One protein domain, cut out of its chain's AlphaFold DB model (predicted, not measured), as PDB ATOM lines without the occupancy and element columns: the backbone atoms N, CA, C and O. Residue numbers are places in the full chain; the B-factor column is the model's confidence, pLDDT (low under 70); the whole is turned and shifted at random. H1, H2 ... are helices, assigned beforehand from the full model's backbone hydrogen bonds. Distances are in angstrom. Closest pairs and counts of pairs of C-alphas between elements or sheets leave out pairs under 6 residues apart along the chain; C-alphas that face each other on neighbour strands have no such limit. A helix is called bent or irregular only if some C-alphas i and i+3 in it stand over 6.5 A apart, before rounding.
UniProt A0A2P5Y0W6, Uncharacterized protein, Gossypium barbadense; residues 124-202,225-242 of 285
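AT A GLANCE: This is residues 124 to 202 and 225 to 242 of the 285 residues of an uncharacterized protein of Gossypium barbadense (UniProt A0A2P5Y0W6). One long helix, H2, is the main arm of the model, and after its last residue the chain folds back along it, with the short helices H3 and H4 packed on its side. Before it, residues 124 to 144, with the short helix H1, make the other arm of a V with H2, the two arms meeting near residue 145, and residues 225 to 242, a stretch with no named element beyond a cut, make a loop that turns back towards the open side of the V at residue 242, with residues 230 to 235 sticking out. The printed part has 97 residues with four named helices, in the order H1, H2, H3, H4, and no named strand, and its class is all helix. It is only just extended, close to loose, with a radius of gyration of the C-alphas of 19.0 A, and it is flat, spanning 53 by 43 by 24 A.

HOW THE PARTS SIT: H1, residues 129 to 136, is close to H2, residues 145 to 176, but not clearly touching it: the closest C-alphas, those of Val 136 and Thr 152, are 7.3 A apart. Their lines are about perpendicular, at 75 degrees. H3, residues 183 to 186, touches H2 at residues 168 to 176 alone, and the closest C-alphas, those of Ala 168 and Val 183, are 5.9 A apart. H4, residues 193 to 200, touches H2 at residues 153 to 161 alone, and the closest C-alphas, those of Ala 157 and Leu 193, are 5.9 A apart. H2 and H4 run opposite ways at a steep tilt of 37 degrees, only just beyond shallow. H1 is apart from H3 and H4, and H3 is apart from H4. Each O i to N i+4 pair of H1 and H4 is within hydrogen-bond range; in H2 24 of 28 are, and H3 is too short for such a pair.

IN THESE COORDINATES: H1 begins at C-alpha 129, at (-107.043, -14.564, 49.293), and is 10.5 A long from first to last C-alpha. H2 begins at C-alpha 145, at (-96.680, -1.935, 38.635), and is 44.2 A long; it is irregular, with C-alphas 173 and 176 7.2 A apart. H3 is 5.5 A long. H4 is 10.9 A long and ends at C-alpha 200, at (-98.796, -15.446, 32.013).

THE WHOLE: The two C-alphas farthest apart, those of Ser 180 and Lys 233, are 53.2 A apart. Residues 203 to 224 are cut out and not printed, and C-alphas 202 and 225 are 36.9 A apart across the cut. The links H1 to H2, H2 to H3 and H3 to H4 are short. The mean pLDDT of the printed part is 70.9; 36 residues are under 70, among them residues 124 to 133, 173 to 180 and 231 to 242.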
ATOM      1  N   HIS A 124    -119.046 -18.984  56.038       54.31
ATOM      2  CA  HIS A 124    -118.120 -19.290  54.953       54.31
ATOM      3  C   HIS A 124    -116.702 -19.464  55.500       54.31
ATOM      4  O   HIS A 124    -116.127 -18.548  56.091       54.31
ATOM      5  N   MET A 125    -116.121 -20.638  55.262       50.97
ATOM      6  CA  MET A 125    -114.681 -20.844  55.376       50.97
ATOM      7  C   MET A 125    -114.029 -20.090  54.219       50.97
ATOM      8  O   MET A 125    -114.096 -20.519  53.072       50.97
ATOM      9  N   THR A 126    -113.460 -18.923  54.505       49.84
ATOM     10  CA  THR A 126    -112.749 -18.134  53.501       49.84
ATOM     11  C   THR A 126    -111.261 -18.442  53.600       49.84
ATOM     12  O   THR A 126    -110.641 -18.302  54.655       49.84
ATOM     13  N   THR A 127    -110.656 -18.873  52.496       54.62
ATOM     14  CA  THR A 127    -109.216 -18.686  52.324       54.62
ATOM     15  C   THR A 127    -109.019 -17.194  52.141       54.62
ATOM     16  O   THR A 127    -109.611 -16.620  51.225       54.62
ATOM     17  N   ASN A 128    -108.261 -16.543  53.017       62.84
ATOM     18  CA  ASN A 128    -108.077 -15.102  52.933       62.84
ATOM     19  C   ASN A 128    -107.168 -14.752  51.749       62.84
ATOM     20  O   ASN A 128    -105.971 -14.522  51.901       62.84
ATOM     21  N   LEU A 129    -107.743 -14.782  50.549       60.78
ATOM     22  CA  LEU A 129    -107.043 -14.564  49.293       60.78
ATOM     23  C   LEU A 129    -106.399 -13.178  49.280       60.78
ATOM     24  O   LEU A 129    -105.261 -13.036  48.856       60.78
ATOM     25  N   VAL A 130    -107.095 -12.174  49.819       63.34
ATOM     26  CA  VAL A 130    -106.585 -10.804  49.919       63.34
ATOM     27  C   VAL A 130    -105.391 -10.729  50.870       63.34
ATOM     28  O   VAL A 130    -104.382 -10.125  50.518       63.34
ATOM     29  N   GLU A 131    -105.438 -11.368  52.043       64.25
ATOM     30  CA  GLU A 131    -104.268 -11.447  52.932       64.25
ATOM     31  C   GLU A 131    -103.120 -12.253  52.321       64.25
ATOM     32  O   GLU A 131    -101.960 -11.872  52.481       64.25
ATOM     33  N   ALA A 132    -103.415 -13.331  51.590       64.25
ATOM     34  CA  ALA A 132    -102.410 -14.137  50.906       64.25
ATOM     35  C   ALA A 132    -101.698 -13.323  49.814       64.25
ATOM     36  O   ALA A 132    -100.467 -13.273  49.782       64.25
ATOM     37  N   VAL A 133    -102.458 -12.612  48.981       68.12
ATOM     38  CA  VAL A 133    -101.924 -11.683  47.977       68.12
ATOM     39  C   VAL A 133    -101.147 -10.556  48.663       68.12
ATOM     40  O   VAL A 133    -100.013 -10.276  48.283       68.12
ATOM     41  N   ASN A 134    -101.668  -9.978  49.747       70.88
ATOM     42  CA  ASN A 134    -100.963  -8.949  50.517       70.88
ATOM     43  C   ASN A 134     -99.658  -9.453  51.146       70.88
ATOM     44  O   ASN A 134     -98.708  -8.675  51.271       70.88
ATOM     45  N   SER A 135     -99.592 -10.721  51.549       66.69
ATOM     46  CA  SER A 135     -98.381 -11.364  52.064       66.69
ATOM     47  C   SER A 135     -97.330 -11.512  50.964       66.69
ATOM     48  O   SER A 135     -96.186 -11.095  51.153       66.69
ATOM     49  N   VAL A 136     -97.733 -12.003  49.785       68.19
ATOM     50  CA  VAL A 136     -96.862 -12.116  48.600       68.19
ATOM     51  C   VAL A 136     -96.337 -10.745  48.173       68.19
ATOM     52  O   VAL A 136     -95.152 -10.596  47.891       68.19
ATOM     53  N   LEU A 137     -97.198  -9.729  48.200       73.94
ATOM     54  CA  LEU A 137     -96.867  -8.371  47.777       73.94
ATOM     55  C   LEU A 137     -96.252  -7.510  48.892       73.94
ATOM     56  O   LEU A 137     -95.927  -6.349  48.667       73.94
ATOM     57  N   ARG A 138     -96.082  -8.024  50.119       74.56
ATOM     58  CA  ARG A 138     -95.687  -7.210  51.287       74.56
ATOM     59  C   ARG A 138     -94.417  -6.395  51.069       74.56
ATOM     60  O   ARG A 138     -94.370  -5.252  51.502       74.56
ATOM     61  N   ARG A 139     -93.420  -6.974  50.400       73.69
ATOM     62  CA  ARG A 139     -92.130  -6.322  50.139       73.69
ATOM     63  C   ARG A 139     -92.080  -5.550  48.822       73.69
ATOM     64  O   ARG A 139     -91.124  -4.828  48.612       73.69
ATOM     65  N   THR A 140     -93.074  -5.695  47.947       77.69
ATOM     66  CA  THR A 140     -93.038  -5.147  46.580       77.69
ATOM     67  C   THR A 140     -94.144  -4.131  46.304       77.69
ATOM     68  O   THR A 140     -94.128  -3.490  45.264       77.69
ATOM     69  N   ARG A 141     -95.070  -3.917  47.248       79.94
ATOM     70  CA  ARG A 141     -96.200  -2.973  47.144       79.94
ATOM     71  C   ARG A 141     -95.820  -1.517  46.843       79.94
ATOM     72  O   ARG A 141     -96.667  -0.787  46.348       79.94
ATOM     73  N   HIS A 142     -94.601  -1.099  47.173       81.38
ATOM     74  CA  HIS A 142     -94.101   0.257  46.922       81.38
ATOM     75  C   HIS A 142     -93.445   0.409  45.539       81.38
ATOM     76  O   HIS A 142     -93.083   1.516  45.152       81.38
ATOM     77  N   LEU A 143     -93.258  -0.694  44.810       81.44
ATOM     78  CA  LEU A 143     -92.568  -0.703  43.527       81.44
ATOM     79  C   LEU A 143     -93.523  -0.368  42.371       81.44
ATOM     80  O   LEU A 143     -94.741  -0.511  42.507       81.44
ATOM     81  N   PRO A 144     -92.985   0.022  41.200       90.31
ATOM     82  CA  PRO A 144     -93.782   0.192  39.994       90.31
ATOM     83  C   PRO A 144     -94.591  -1.064  39.656       90.31
ATOM     84  O   PRO A 144     -94.155  -2.190  39.901       90.31
ATOM     85  N   ILE A 145     -95.743  -0.866  39.013       80.56
ATOM     86  CA  ILE A 145     -96.680  -1.935  38.635       80.56
ATOM     87  C   ILE A 145     -95.958  -3.085  37.911       80.56
ATOM     88  O   ILE A 145     -96.166  -4.250  38.239       80.56
ATOM     89  N   LEU A 146     -95.042  -2.767  36.993       80.88
ATOM     90  CA  LEU A 146     -94.256  -3.766  36.267       80.88
ATOM     91  C   LEU A 146     -93.386  -4.632  37.192       80.88
ATOM     92  O   LEU A 146     -93.351  -5.852  37.048       80.88
ATOM     93  N   ALA A 147     -92.717  -4.023  38.171       77.00
ATOM     94  CA  ALA A 147     -91.893  -4.744  39.136       77.00
ATOM     95  C   ALA A 147     -92.747  -5.647  40.039       77.00
ATOM     96  O   ALA A 147     -92.334  -6.761  40.367       77.00
ATOM     97  N   ILE A 148     -93.963  -5.211  40.384       81.75
ATOM     98  CA  ILE A 148     -94.942  -6.041  41.095       81.75
ATOM     99  C   ILE A 148     -95.310  -7.268  40.253       81.75
ATOM    100  O   ILE A 148     -95.225  -8.390  40.756       81.75
ATOM    101  N   PHE A 149     -95.648  -7.078  38.974       82.06
ATOM    102  CA  PHE A 149     -95.971  -8.179  38.062       82.06
ATOM    103  C   PHE A 149     -94.812  -9.176  37.938       82.06
ATOM    104  O   PHE A 149     -95.007 -10.371  38.169       82.06
ATOM    105  N   LEU A 150     -93.591  -8.699  37.682       80.19
ATOM    106  CA  LEU A 150     -92.408  -9.559  37.586       80.19
ATOM    107  C   LEU A 150     -92.149 -10.324  38.892       80.19
ATOM    108  O   LEU A 150     -91.954 -11.540  38.874       80.19
ATOM    109  N   ALA A 151     -92.216  -9.650  40.043       78.94
ATOM    110  CA  ALA A 151     -92.006 -10.290  41.338       78.94
ATOM    111  C   ALA A 151     -93.053 -11.377  41.636       78.94
ATOM    112  O   ALA A 151     -92.710 -12.439  42.169       78.94
ATOM    113  N   THR A 152     -94.320 -11.140  41.278       82.12
ATOM    114  CA  THR A 152     -95.376 -12.155  41.406       82.12
ATOM    115  C   THR A 152     -95.148 -13.338  40.475       82.12
ATOM    116  O   THR A 152     -95.241 -14.479  40.929       82.12
ATOM    117  N   PHE A 153     -94.766 -13.088  39.222       83.25
ATOM    118  CA  PHE A 153     -94.456 -14.126  38.248       83.25
ATOM    119  C   PHE A 153     -93.323 -15.039  38.732       83.25
ATOM    120  O   PHE A 153     -93.524 -16.247  38.861       83.25
ATOM    121  N   TYR A 154     -92.164 -14.480  39.096       79.25
ATOM    122  CA  TYR A 154     -91.025 -15.278  39.570       79.25
ATOM    123  C   TYR A 154     -91.336 -16.018  40.878       79.25
ATOM    124  O   TYR A 154     -90.924 -17.166  41.076       79.25
ATOM    125  N   SER A 155     -92.112 -15.400  41.771       77.19
ATOM    126  CA  SER A 155     -92.562 -16.057  43.001       77.19
ATOM    127  C   SER A 155     -93.459 -17.263  42.719       77.19
ATOM    128  O   SER A 155     -93.317 -18.287  43.381       77.19
ATOM    129  N   LEU A 156     -94.363 -17.171  41.742       76.44
ATOM    130  CA  LEU A 156     -95.248 -18.275  41.365       76.44
ATOM    131  C   LEU A 156     -94.501 -19.369  40.600       76.44
ATOM    132  O   LEU A 156     -94.615 -20.539  40.960       76.44
ATOM    133  N   ALA A 157     -93.667 -18.994  39.627       79.62
ATOM    134  CA  ALA A 157     -92.849 -19.924  38.846       79.62
ATOM    135  C   ALA A 157     -91.923 -20.783  39.727       79.62
ATOM    136  O   ALA A 157     -91.621 -21.924  39.389       79.62
ATOM    137  N   THR A 158     -91.506 -20.261  40.885       77.94
ATOM    138  CA  THR A 158     -90.705 -21.009  41.866       77.94
ATOM    139  C   THR A 158     -91.540 -21.769  42.898       77.94
ATOM    140  O   THR A 158     -91.064 -22.768  43.440       77.94
ATOM    141  N   LEU A 159     -92.758 -21.317  43.207       77.06
ATOM    142  CA  LEU A 159     -93.630 -21.939  44.205       77.06
ATOM    143  C   LEU A 159     -94.378 -23.155  43.648       77.06
ATOM    144  O   LEU A 159     -94.427 -24.181  44.325       77.06
ATOM    145  N   MET A 160     -94.928 -23.062  42.434       76.94
ATOM    146  CA  MET A 160     -95.766 -24.121  41.849       76.94
ATOM    147  C   MET A 160     -95.035 -25.474  41.750       76.94
ATOM    148  O   MET A 160     -95.576 -26.460  42.257       76.94
ATOM    149  N   PRO A 161     -93.770 -25.546  41.280       79.06
ATOM    150  CA  PRO A 161     -93.032 -26.811  41.262       79.06
ATOM    151  C   PRO A 161     -92.735 -27.364  42.664       79.06
ATOM    152  O   PRO A 161     -92.736 -28.576  42.874       79.06
ATOM    153  N   LYS A 162     -92.505 -26.491  43.657       78.31
ATOM    154  CA  LYS A 162     -92.277 -26.905  45.055       78.31
ATOM    155  C   LYS A 162     -93.534 -27.513  45.673       78.31
ATOM    156  O   LYS A 162     -93.429 -28.485  46.418       78.31
ATOM    157  N   MET A 163     -94.697 -26.945  45.359       74.69
ATOM    158  CA  MET A 163     -95.994 -27.485  45.769       74.69
ATOM    159  C   MET A 163     -96.238 -28.854  45.131       74.69
ATOM    160  O   MET A 163     -96.544 -29.799  45.855       74.69
ATOM    161  N   GLY A 164     -95.986 -28.991  43.823       77.69
ATOM    162  CA  GLY A 164     -96.067 -30.277  43.126       77.69
ATOM    163  C   GLY A 164     -95.159 -31.339  43.751       77.69
ATOM    164  O   GLY A 164     -95.620 -32.428  44.078       77.69
ATOM    165  N   LEU A 165     -93.896 -31.002  44.041       79.56
ATOM    166  CA  LEU A 165     -92.960 -31.921  44.701       79.56
ATOM    167  C   LEU A 165     -93.422 -32.326  46.108       79.56
ATOM    168  O   LEU A 165     -93.244 -33.472  46.521       79.56
ATOM    169  N   LYS A 166     -93.999 -31.393  46.872       78.56
ATOM    170  CA  LYS A 166     -94.538 -31.693  48.202       78.56
ATOM    171  C   LYS A 166     -95.725 -32.651  48.110       78.56
ATOM    172  O   LYS A 166     -95.790 -33.595  48.896       78.56
ATOM    173  N   GLN A 167     -96.614 -32.435  47.146       75.38
ATOM    174  CA  GLN A 167     -97.739 -33.327  46.883       75.38
ATOM    175  C   GLN A 167     -97.255 -34.714  46.441       75.38
ATOM    176  O   GLN A 167     -97.753 -35.712  46.956       75.38
ATOM    177  N   ALA A 168     -96.229 -34.781  45.584       76.94
ATOM    178  CA  ALA A 168     -95.582 -36.037  45.209       76.94
ATOM    179  C   ALA A 168     -95.081 -36.794  46.443       76.94
ATOM    180  O   ALA A 168     -95.477 -37.929  46.679       76.94
ATOM    181  N   LYS A 169     -94.300 -36.133  47.304       79.31
ATOM    182  CA  LYS A 169     -93.786 -36.741  48.542       79.31
ATOM    183  C   LYS A 169     -94.896 -37.231  49.473       79.31
ATOM    184  O   LYS A 169     -94.729 -38.250  50.134       79.31
ATOM    185  N   GLN A 170     -96.022 -36.521  49.545       72.81
ATOM    186  CA  GLN A 170     -97.185 -36.956  50.327       72.81
ATOM    187  C   GLN A 170     -97.855 -38.198  49.725       72.81
ATOM    188  O   GLN A 170     -98.263 -39.085  50.471       72.81
ATOM    189  N   LEU A 171     -97.941 -38.283  48.395       71.88
ATOM    190  CA  LEU A 171     -98.474 -39.455  47.699       71.88
ATOM    191  C   LEU A 171     -97.538 -40.669  47.819       71.88
ATOM    192  O   LEU A 171     -98.011 -41.783  48.040       71.88
ATOM    193  N   GLU A 172     -96.223 -40.443  47.715       71.00
ATOM    194  CA  GLU A 172     -95.164 -41.447  47.904       71.00
ATOM    195  C   GLU A 172     -95.157 -42.000  49.329       71.00
ATOM    196  O   GLU A 172     -95.064 -43.209  49.511       71.00
ATOM    197  N   ALA A 173     -95.311 -41.136  50.337       67.56
ATOM    198  CA  ALA A 173     -95.430 -41.544  51.737       67.56
ATOM    199  C   ALA A 173     -96.758 -42.270  52.052       67.56
ATOM    200  O   ALA A 173     -96.889 -42.871  53.118       67.56
ATOM    201  N   GLY A 174     -97.741 -42.203  51.147       62.81
ATOM    202  CA  GLY A 174     -99.006 -42.933  51.214       62.81
ATOM    203  C   GLY A 174     -98.976 -44.271  50.460       62.81
ATOM    204  O   GLY A 174     -97.942 -44.908  50.292       62.81
ATOM    205  N   HIS A 175    -100.138 -44.705  49.964       52.75
ATOM    206  CA  HIS A 175    -100.338 -46.004  49.300       52.75
ATOM    207  C   HIS A 175     -99.505 -46.233  48.013       52.75
ATOM    208  O   HIS A 175     -99.548 -47.327  47.458       52.75
ATOM    209  N   CYS A 176     -98.754 -45.257  47.489       53.22
ATOM    210  CA  CYS A 176     -97.978 -45.458  46.256       53.22
ATOM    211  C   CYS A 176     -96.661 -46.219  46.479       53.22
ATOM    212  O   CYS A 176     -96.253 -46.965  45.586       53.22
ATOM    213  N   ALA A 177     -96.044 -46.130  47.666       53.69
ATOM    214  CA  ALA A 177     -94.858 -46.928  47.999       53.69
ATOM    215  C   ALA A 177     -95.152 -48.439  48.059       53.69
ATOM    216  O   ALA A 177     -94.269 -49.252  47.798       53.69
ATOM    217  N   THR A 178     -96.398 -48.832  48.353       57.12
ATOM    218  CA  THR A 178     -96.813 -50.244  48.412       57.12
ATOM    219  C   THR A 178     -97.062 -50.876  47.041       57.12
ATOM    220  O   THR A 178     -97.019 -52.098  46.934       57.12
ATOM    221  N   TYR A 179     -97.302 -50.075  45.995       61.03
ATOM    222  CA  TYR A 179     -97.660 -50.563  44.652       61.03
ATOM    223  C   TYR A 179     -96.699 -50.111  43.539       61.03
ATOM    224  O   TYR A 179     -96.986 -50.353  42.368       61.03
ATOM    225  N   SER A 180     -95.567 -49.475  43.874       63.00
ATOM    226  CA  SER A 180     -94.568 -48.976  42.909       63.00
ATOM    227  C   SER A 180     -95.178 -48.125  41.787       63.00
ATOM    228  O   SER A 180     -94.838 -48.274  40.613       63.00
ATOM    229  N   LEU A 181     -96.122 -47.251  42.142       70.25
ATOM    230  CA  LEU A 181     -96.787 -46.367  41.186       70.25
ATOM    231  C   LEU A 181     -95.905 -45.157  40.867       70.25
ATOM    232  O   LEU A 181     -95.252 -44.606  41.751       70.25
ATOM    233  N   ASN A 182     -95.921 -44.714  39.606       72.06
ATOM    234  CA  ASN A 182     -95.287 -43.455  39.227       72.06
ATOM    235  C   ASN A 182     -96.144 -42.282  39.728       72.06
ATOM    236  O   ASN A 182     -97.186 -41.969  39.153       72.06
ATOM    237  N   VAL A 183     -95.692 -41.639  40.803       67.50
ATOM    238  CA  VAL A 183     -96.408 -40.549  41.474       67.50
ATOM    239  C   VAL A 183     -96.513 -39.288  40.614       67.50
ATOM    240  O   VAL A 183     -97.489 -38.551  40.739       67.50
ATOM    241  N   GLU A 184     -95.579 -39.071  39.684       68.56
ATOM    242  CA  GLU A 184     -95.584 -37.903  38.796       68.56
ATOM    243  C   GLU A 184     -96.829 -37.853  37.900       68.56
ATOM    244  O   GLU A 184     -97.286 -36.768  37.556       68.56
ATOM    245  N   GLN A 185     -97.437 -39.005  37.584       72.44
ATOM    246  CA  GLN A 185     -98.664 -39.082  36.775       72.44
ATOM    247  C   GLN A 185     -99.920 -38.582  37.503       72.44
ATOM    248  O   GLN A 185    -100.941 -38.338  36.866       72.44
ATOM    249  N   TYR A 186     -99.857 -38.453  38.828       71.12
ATOM    250  CA  TYR A 186    -100.976 -38.020  39.668       71.12
ATOM    251  C   TYR A 186    -100.838 -36.567  40.130       71.12
ATOM    252  O   TYR A 186    -101.739 -36.043  40.790       71.12
ATOM    253  N   ILE A 187     -99.717 -35.916  39.810       75.38
ATOM    254  CA  ILE A 187     -99.537 -34.489  40.056       75.38
ATOM    255  C   ILE A 187    -100.270 -33.739  38.948       75.38
ATOM    256  O   ILE A 187    -100.021 -33.954  37.764       75.38
ATOM    257  N   ASP A 188    -101.175 -32.851  39.348       75.81
ATOM    258  CA  ASP A 188    -101.920 -32.010  38.417       75.81
ATOM    259  C   ASP A 188    -100.967 -31.105  37.614       75.81
ATOM    260  O   ASP A 188     -99.999 -30.548  38.152       75.81
ATOM    261  N   ASP A 189    -101.248 -30.940  36.320       76.69
ATOM    262  CA  ASP A 189    -100.417 -30.156  35.409       76.69
ATOM    263  C   ASP A 189    -100.352 -28.669  35.801       76.69
ATOM    264  O   ASP A 189     -99.399 -27.973  35.433       76.69
ATOM    265  N   VAL A 190    -101.293 -28.194  36.625       76.69
ATOM    266  CA  VAL A 190    -101.278 -26.879  37.280       76.69
ATOM    267  C   VAL A 190     -99.976 -26.601  38.029       76.69
ATOM    268  O   VAL A 190     -99.533 -25.452  38.046       76.69
ATOM    269  N   TYR A 191     -99.317 -27.613  38.599       76.50
ATOM    270  CA  TYR A 191     -98.062 -27.426  39.338       76.50
ATOM    271  C   TYR A 191     -96.813 -27.338  38.451       76.50
ATOM    272  O   TYR A 191     -95.710 -27.106  38.955       76.50
ATOM    273  N   THR A 192     -96.964 -27.488  37.135       77.44
ATOM    274  CA  THR A 192     -95.839 -27.415  36.200       77.44
ATOM    275  C   THR A 192     -95.434 -25.971  35.902       77.44
ATOM    276  O   THR A 192     -96.247 -25.038  35.854       77.44
ATOM    277  N   LEU A 193     -94.135 -25.782  35.654       76.81
ATOM    278  CA  LEU A 193     -93.606 -24.500  35.193       76.81
ATOM    279  C   LEU A 193     -94.232 -24.103  33.849       76.81
ATOM    280  O   LEU A 193     -94.588 -22.946  33.661       76.81
ATOM    281  N   GLU A 194     -94.424 -25.067  32.949       80.06
ATOM    282  CA  GLU A 194     -95.037 -24.851  31.637       80.06
ATOM    283  C   GLU A 194     -96.450 -24.264  31.751       80.06
ATOM    284  O   GLU A 194     -96.753 -23.252  31.111       80.06
ATOM    285  N   ARG A 195     -97.299 -24.822  32.626       79.75
ATOM    286  CA  ARG A 195     -98.645 -24.281  32.860       79.75
ATOM    287  C   ARG A 195     -98.593 -22.870  33.440       79.75
ATOM    288  O   ARG A 195     -99.370 -22.015  33.019       79.75
ATOM    289  N   THR A 196     -97.652 -22.603  34.347       76.38
ATOM    290  CA  THR A 196     -97.439 -21.257  34.902       76.38
ATOM    291  C   THR A 196     -97.046 -20.264  33.806       76.38
ATOM    292  O   THR A 196     -97.663 -19.208  33.698       76.38
ATOM    293  N   LEU A 197     -96.092 -20.609  32.938       80.06
ATOM    294  CA  LEU A 197     -95.701 -19.769  31.799       80.06
ATOM    295  C   LEU A 197     -96.883 -19.501  30.863       80.06
ATOM    296  O   LEU A 197     -97.086 -18.368  30.437       80.06
ATOM    297  N   ARG A 198     -97.707 -20.517  30.599       80.75
ATOM    298  CA  ARG A 198     -98.889 -20.394  29.739       80.75
ATOM    299  C   ARG A 198     -99.965 -19.473  30.318       80.75
ATOM    300  O   ARG A 198    -100.625 -18.780  29.553       80.75
ATOM    301  N   ILE A 199    -100.149 -19.442  31.640       77.38
ATOM    302  CA  ILE A 199    -101.091 -18.514  32.298       77.38
ATOM    303  C   ILE A 199    -100.677 -17.060  32.041       77.38
ATOM    304  O   ILE A 199    -101.530 -16.230  31.737       77.38
ATOM    305  N   TRP A 200     -99.377 -16.784  32.137       74.38
ATOM    306  CA  TRP A 200     -98.796 -15.446  32.013       74.38
ATOM    307  C   TRP A 200     -98.485 -15.026  30.571       74.38
ATOM    308  O   TRP A 200     -98.363 -13.837  30.303       74.38
ATOM    309  N   GLY A 201     -98.371 -15.983  29.650       71.69
ATOM    310  CA  GLY A 201     -98.195 -15.736  28.219       71.69
ATOM    311  C   GLY A 201     -99.491 -15.398  27.478       71.69
ATOM    312  O   GLY A 201     -99.445 -15.140  26.280       71.69
ATOM    313  N   ASN A 202    -100.641 -15.414  28.157       69.00
ATOM    314  CA  ASN A 202    -101.885 -14.944  27.561       69.00
ATOM    315  C   ASN A 202    -101.856 -13.418  27.466       69.00
ATOM    316  O   ASN A 202    -101.608 -12.734  28.461       69.00
ATOM    317  N   ASP A 225    -128.561 -21.649  50.188       69.62
ATOM    318  CA  ASP A 225    -129.282 -22.549  51.098       69.62
ATOM    319  C   ASP A 225    -129.549 -21.859  52.444       69.62
ATOM    320  O   ASP A 225    -128.636 -21.520  53.201       69.62
ATOM    321  N   ARG A 226    -130.823 -21.618  52.761       70.69
ATOM    322  CA  ARG A 226    -131.221 -20.897  53.976       70.69
ATOM    323  C   ARG A 226    -130.866 -21.661  55.255       70.69
ATOM    324  O   ARG A 226    -130.677 -21.023  56.289       70.69
ATOM    325  N   SER A 227    -130.737 -22.986  55.190       73.25
ATOM    326  CA  SER A 227    -130.409 -23.832  56.344       73.25
ATOM    327  C   SER A 227    -128.971 -23.643  56.845       73.25
ATOM    328  O   SER A 227    -128.689 -23.884  58.018       73.25
ATOM    329  N   LEU A 228    -128.071 -23.128  55.997       70.81
ATOM    330  CA  LEU A 228    -126.662 -22.876  56.332       70.81
ATOM    331  C   LEU A 228    -126.424 -21.528  57.033       70.81
ATOM    332  O   LEU A 228    -125.290 -21.200  57.406       70.81
ATOM    333  N   ARG A 229    -127.478 -20.726  57.209       75.44
ATOM    334  CA  ARG A 229    -127.403 -19.423  57.871       75.44
ATOM    335  C   ARG A 229    -127.235 -19.594  59.376       75.44
ATOM    336  O   ARG A 229    -128.018 -20.270  60.037       75.44
ATOM    337  N   LYS A 230    -126.244 -18.913  59.945       72.38
ATOM    338  CA  LYS A 230    -125.970 -18.905  61.385       72.38
ATOM    339  C   LYS A 230    -126.297 -17.536  61.969       72.38
ATOM    340  O   LYS A 230    -125.927 -16.505  61.407       72.38
ATOM    341  N   ARG A 231    -126.955 -17.523  63.129       67.12
ATOM    342  CA  ARG A 231    -127.194 -16.315  63.927       67.12
ATOM    343  C   ARG A 231    -126.194 -16.289  65.077       67.12
ATOM    344  O   ARG A 231    -126.468 -16.818  66.148       67.12
ATOM    345  N   VAL A 232    -125.018 -15.711  64.845       63.84
ATOM    346  CA  VAL A 232    -123.997 -15.550  65.891       63.84
ATOM    347  C   VAL A 232    -123.846 -14.063  66.188       63.84
ATOM    348  O   VAL A 232    -123.532 -13.274  65.298       63.84
ATOM    349  N   LYS A 233    -124.100 -13.672  67.440       62.00
ATOM    350  CA  LYS A 233    -123.837 -12.312  67.920       62.00
ATOM    351  C   LYS A 233    -122.330 -12.175  68.155       62.00
ATOM    352  O   LYS A 233    -121.768 -12.961  68.905       62.00
ATOM    353  N   GLY A 234    -121.696 -11.184  67.529       65.56
ATOM    354  CA  GLY A 234    -120.257 -10.923  67.661       65.56
ATOM    355  C   GLY A 234    -119.505 -10.932  66.329       65.56
ATOM    356  O   GLY A 234    -120.094 -11.068  65.250       65.56
ATOM    357  N   ARG A 235    -118.184 -10.740  66.400       58.91
ATOM    358  CA  ARG A 235    -117.289 -10.902  65.248       58.91
ATOM    359  C   ARG A 235    -117.386 -12.359  64.774       58.91
ATOM    360  O   ARG A 235    -117.303 -13.245  65.619       58.91
ATOM    361  N   PRO A 236    -117.565 -12.631  63.467       59.38
ATOM    362  CA  PRO A 236    -117.518 -13.996  62.959       59.38
ATOM    363  C   PRO A 236    -116.222 -14.661  63.414       59.38
ATOM    364  O   PRO A 236    -115.138 -14.132  63.158       59.38
ATOM    365  N   THR A 237    -116.329 -15.801  64.092       53.53
ATOM    366  CA  THR A 237    -115.168 -16.632  64.393       53.53
ATOM    367  C   THR A 237    -114.693 -17.204  63.066       53.53
ATOM    368  O   THR A 237    -115.275 -18.152  62.541       53.53
ATOM    369  N   ILE A 238    -113.697 -16.560  62.456       54.00
ATOM    370  CA  ILE A 238    -113.087 -17.050  61.225       54.00
ATOM    371  C   ILE A 238    -112.349 -18.332  61.601       54.00
ATOM    372  O   ILE A 238    -111.250 -18.294  62.151       54.00
ATOM    373  N   THR A 239    -112.945 -19.483  61.307       50.94
ATOM    374  CA  THR A 239    -112.209 -20.744  61.268       50.94
ATOM    375  C   THR A 239    -111.394 -20.733  59.986       50.94
ATOM    376  O   THR A 239    -111.883 -21.072  58.906       50.94
ATOM    377  N   ARG A 240    -110.165 -20.233  60.090       57.44
ATOM    378  CA  ARG A 240    -109.234 -20.191  58.970       57.44
ATOM    379  C   ARG A 240    -108.705 -21.599  58.732       57.44
ATOM    380  O   ARG A 240    -108.099 -22.175  59.634       57.44
ATOM    381  N   ILE A 241    -108.928 -22.149  57.541       58.06
ATOM    382  CA  ILE A 241    -108.230 -23.373  57.132       58.06
ATOM    383  C   ILE A 241    -106.748 -23.025  57.096       58.06
ATOM    384  O   ILE A 241    -106.357 -22.127  56.350       58.06
ATOM    385  N   ARG A 242    -105.947 -23.692  57.931       54.53
ATOM    386  CA  ARG A 242    -104.495 -23.548  57.868       54.53
ATOM    387  C   ARG A 242    -104.008 -24.248  56.605       54.53
ATOM    388  O   ARG A 242    -104.046 -25.472  56.537       54.53
TER     389      ARG A 242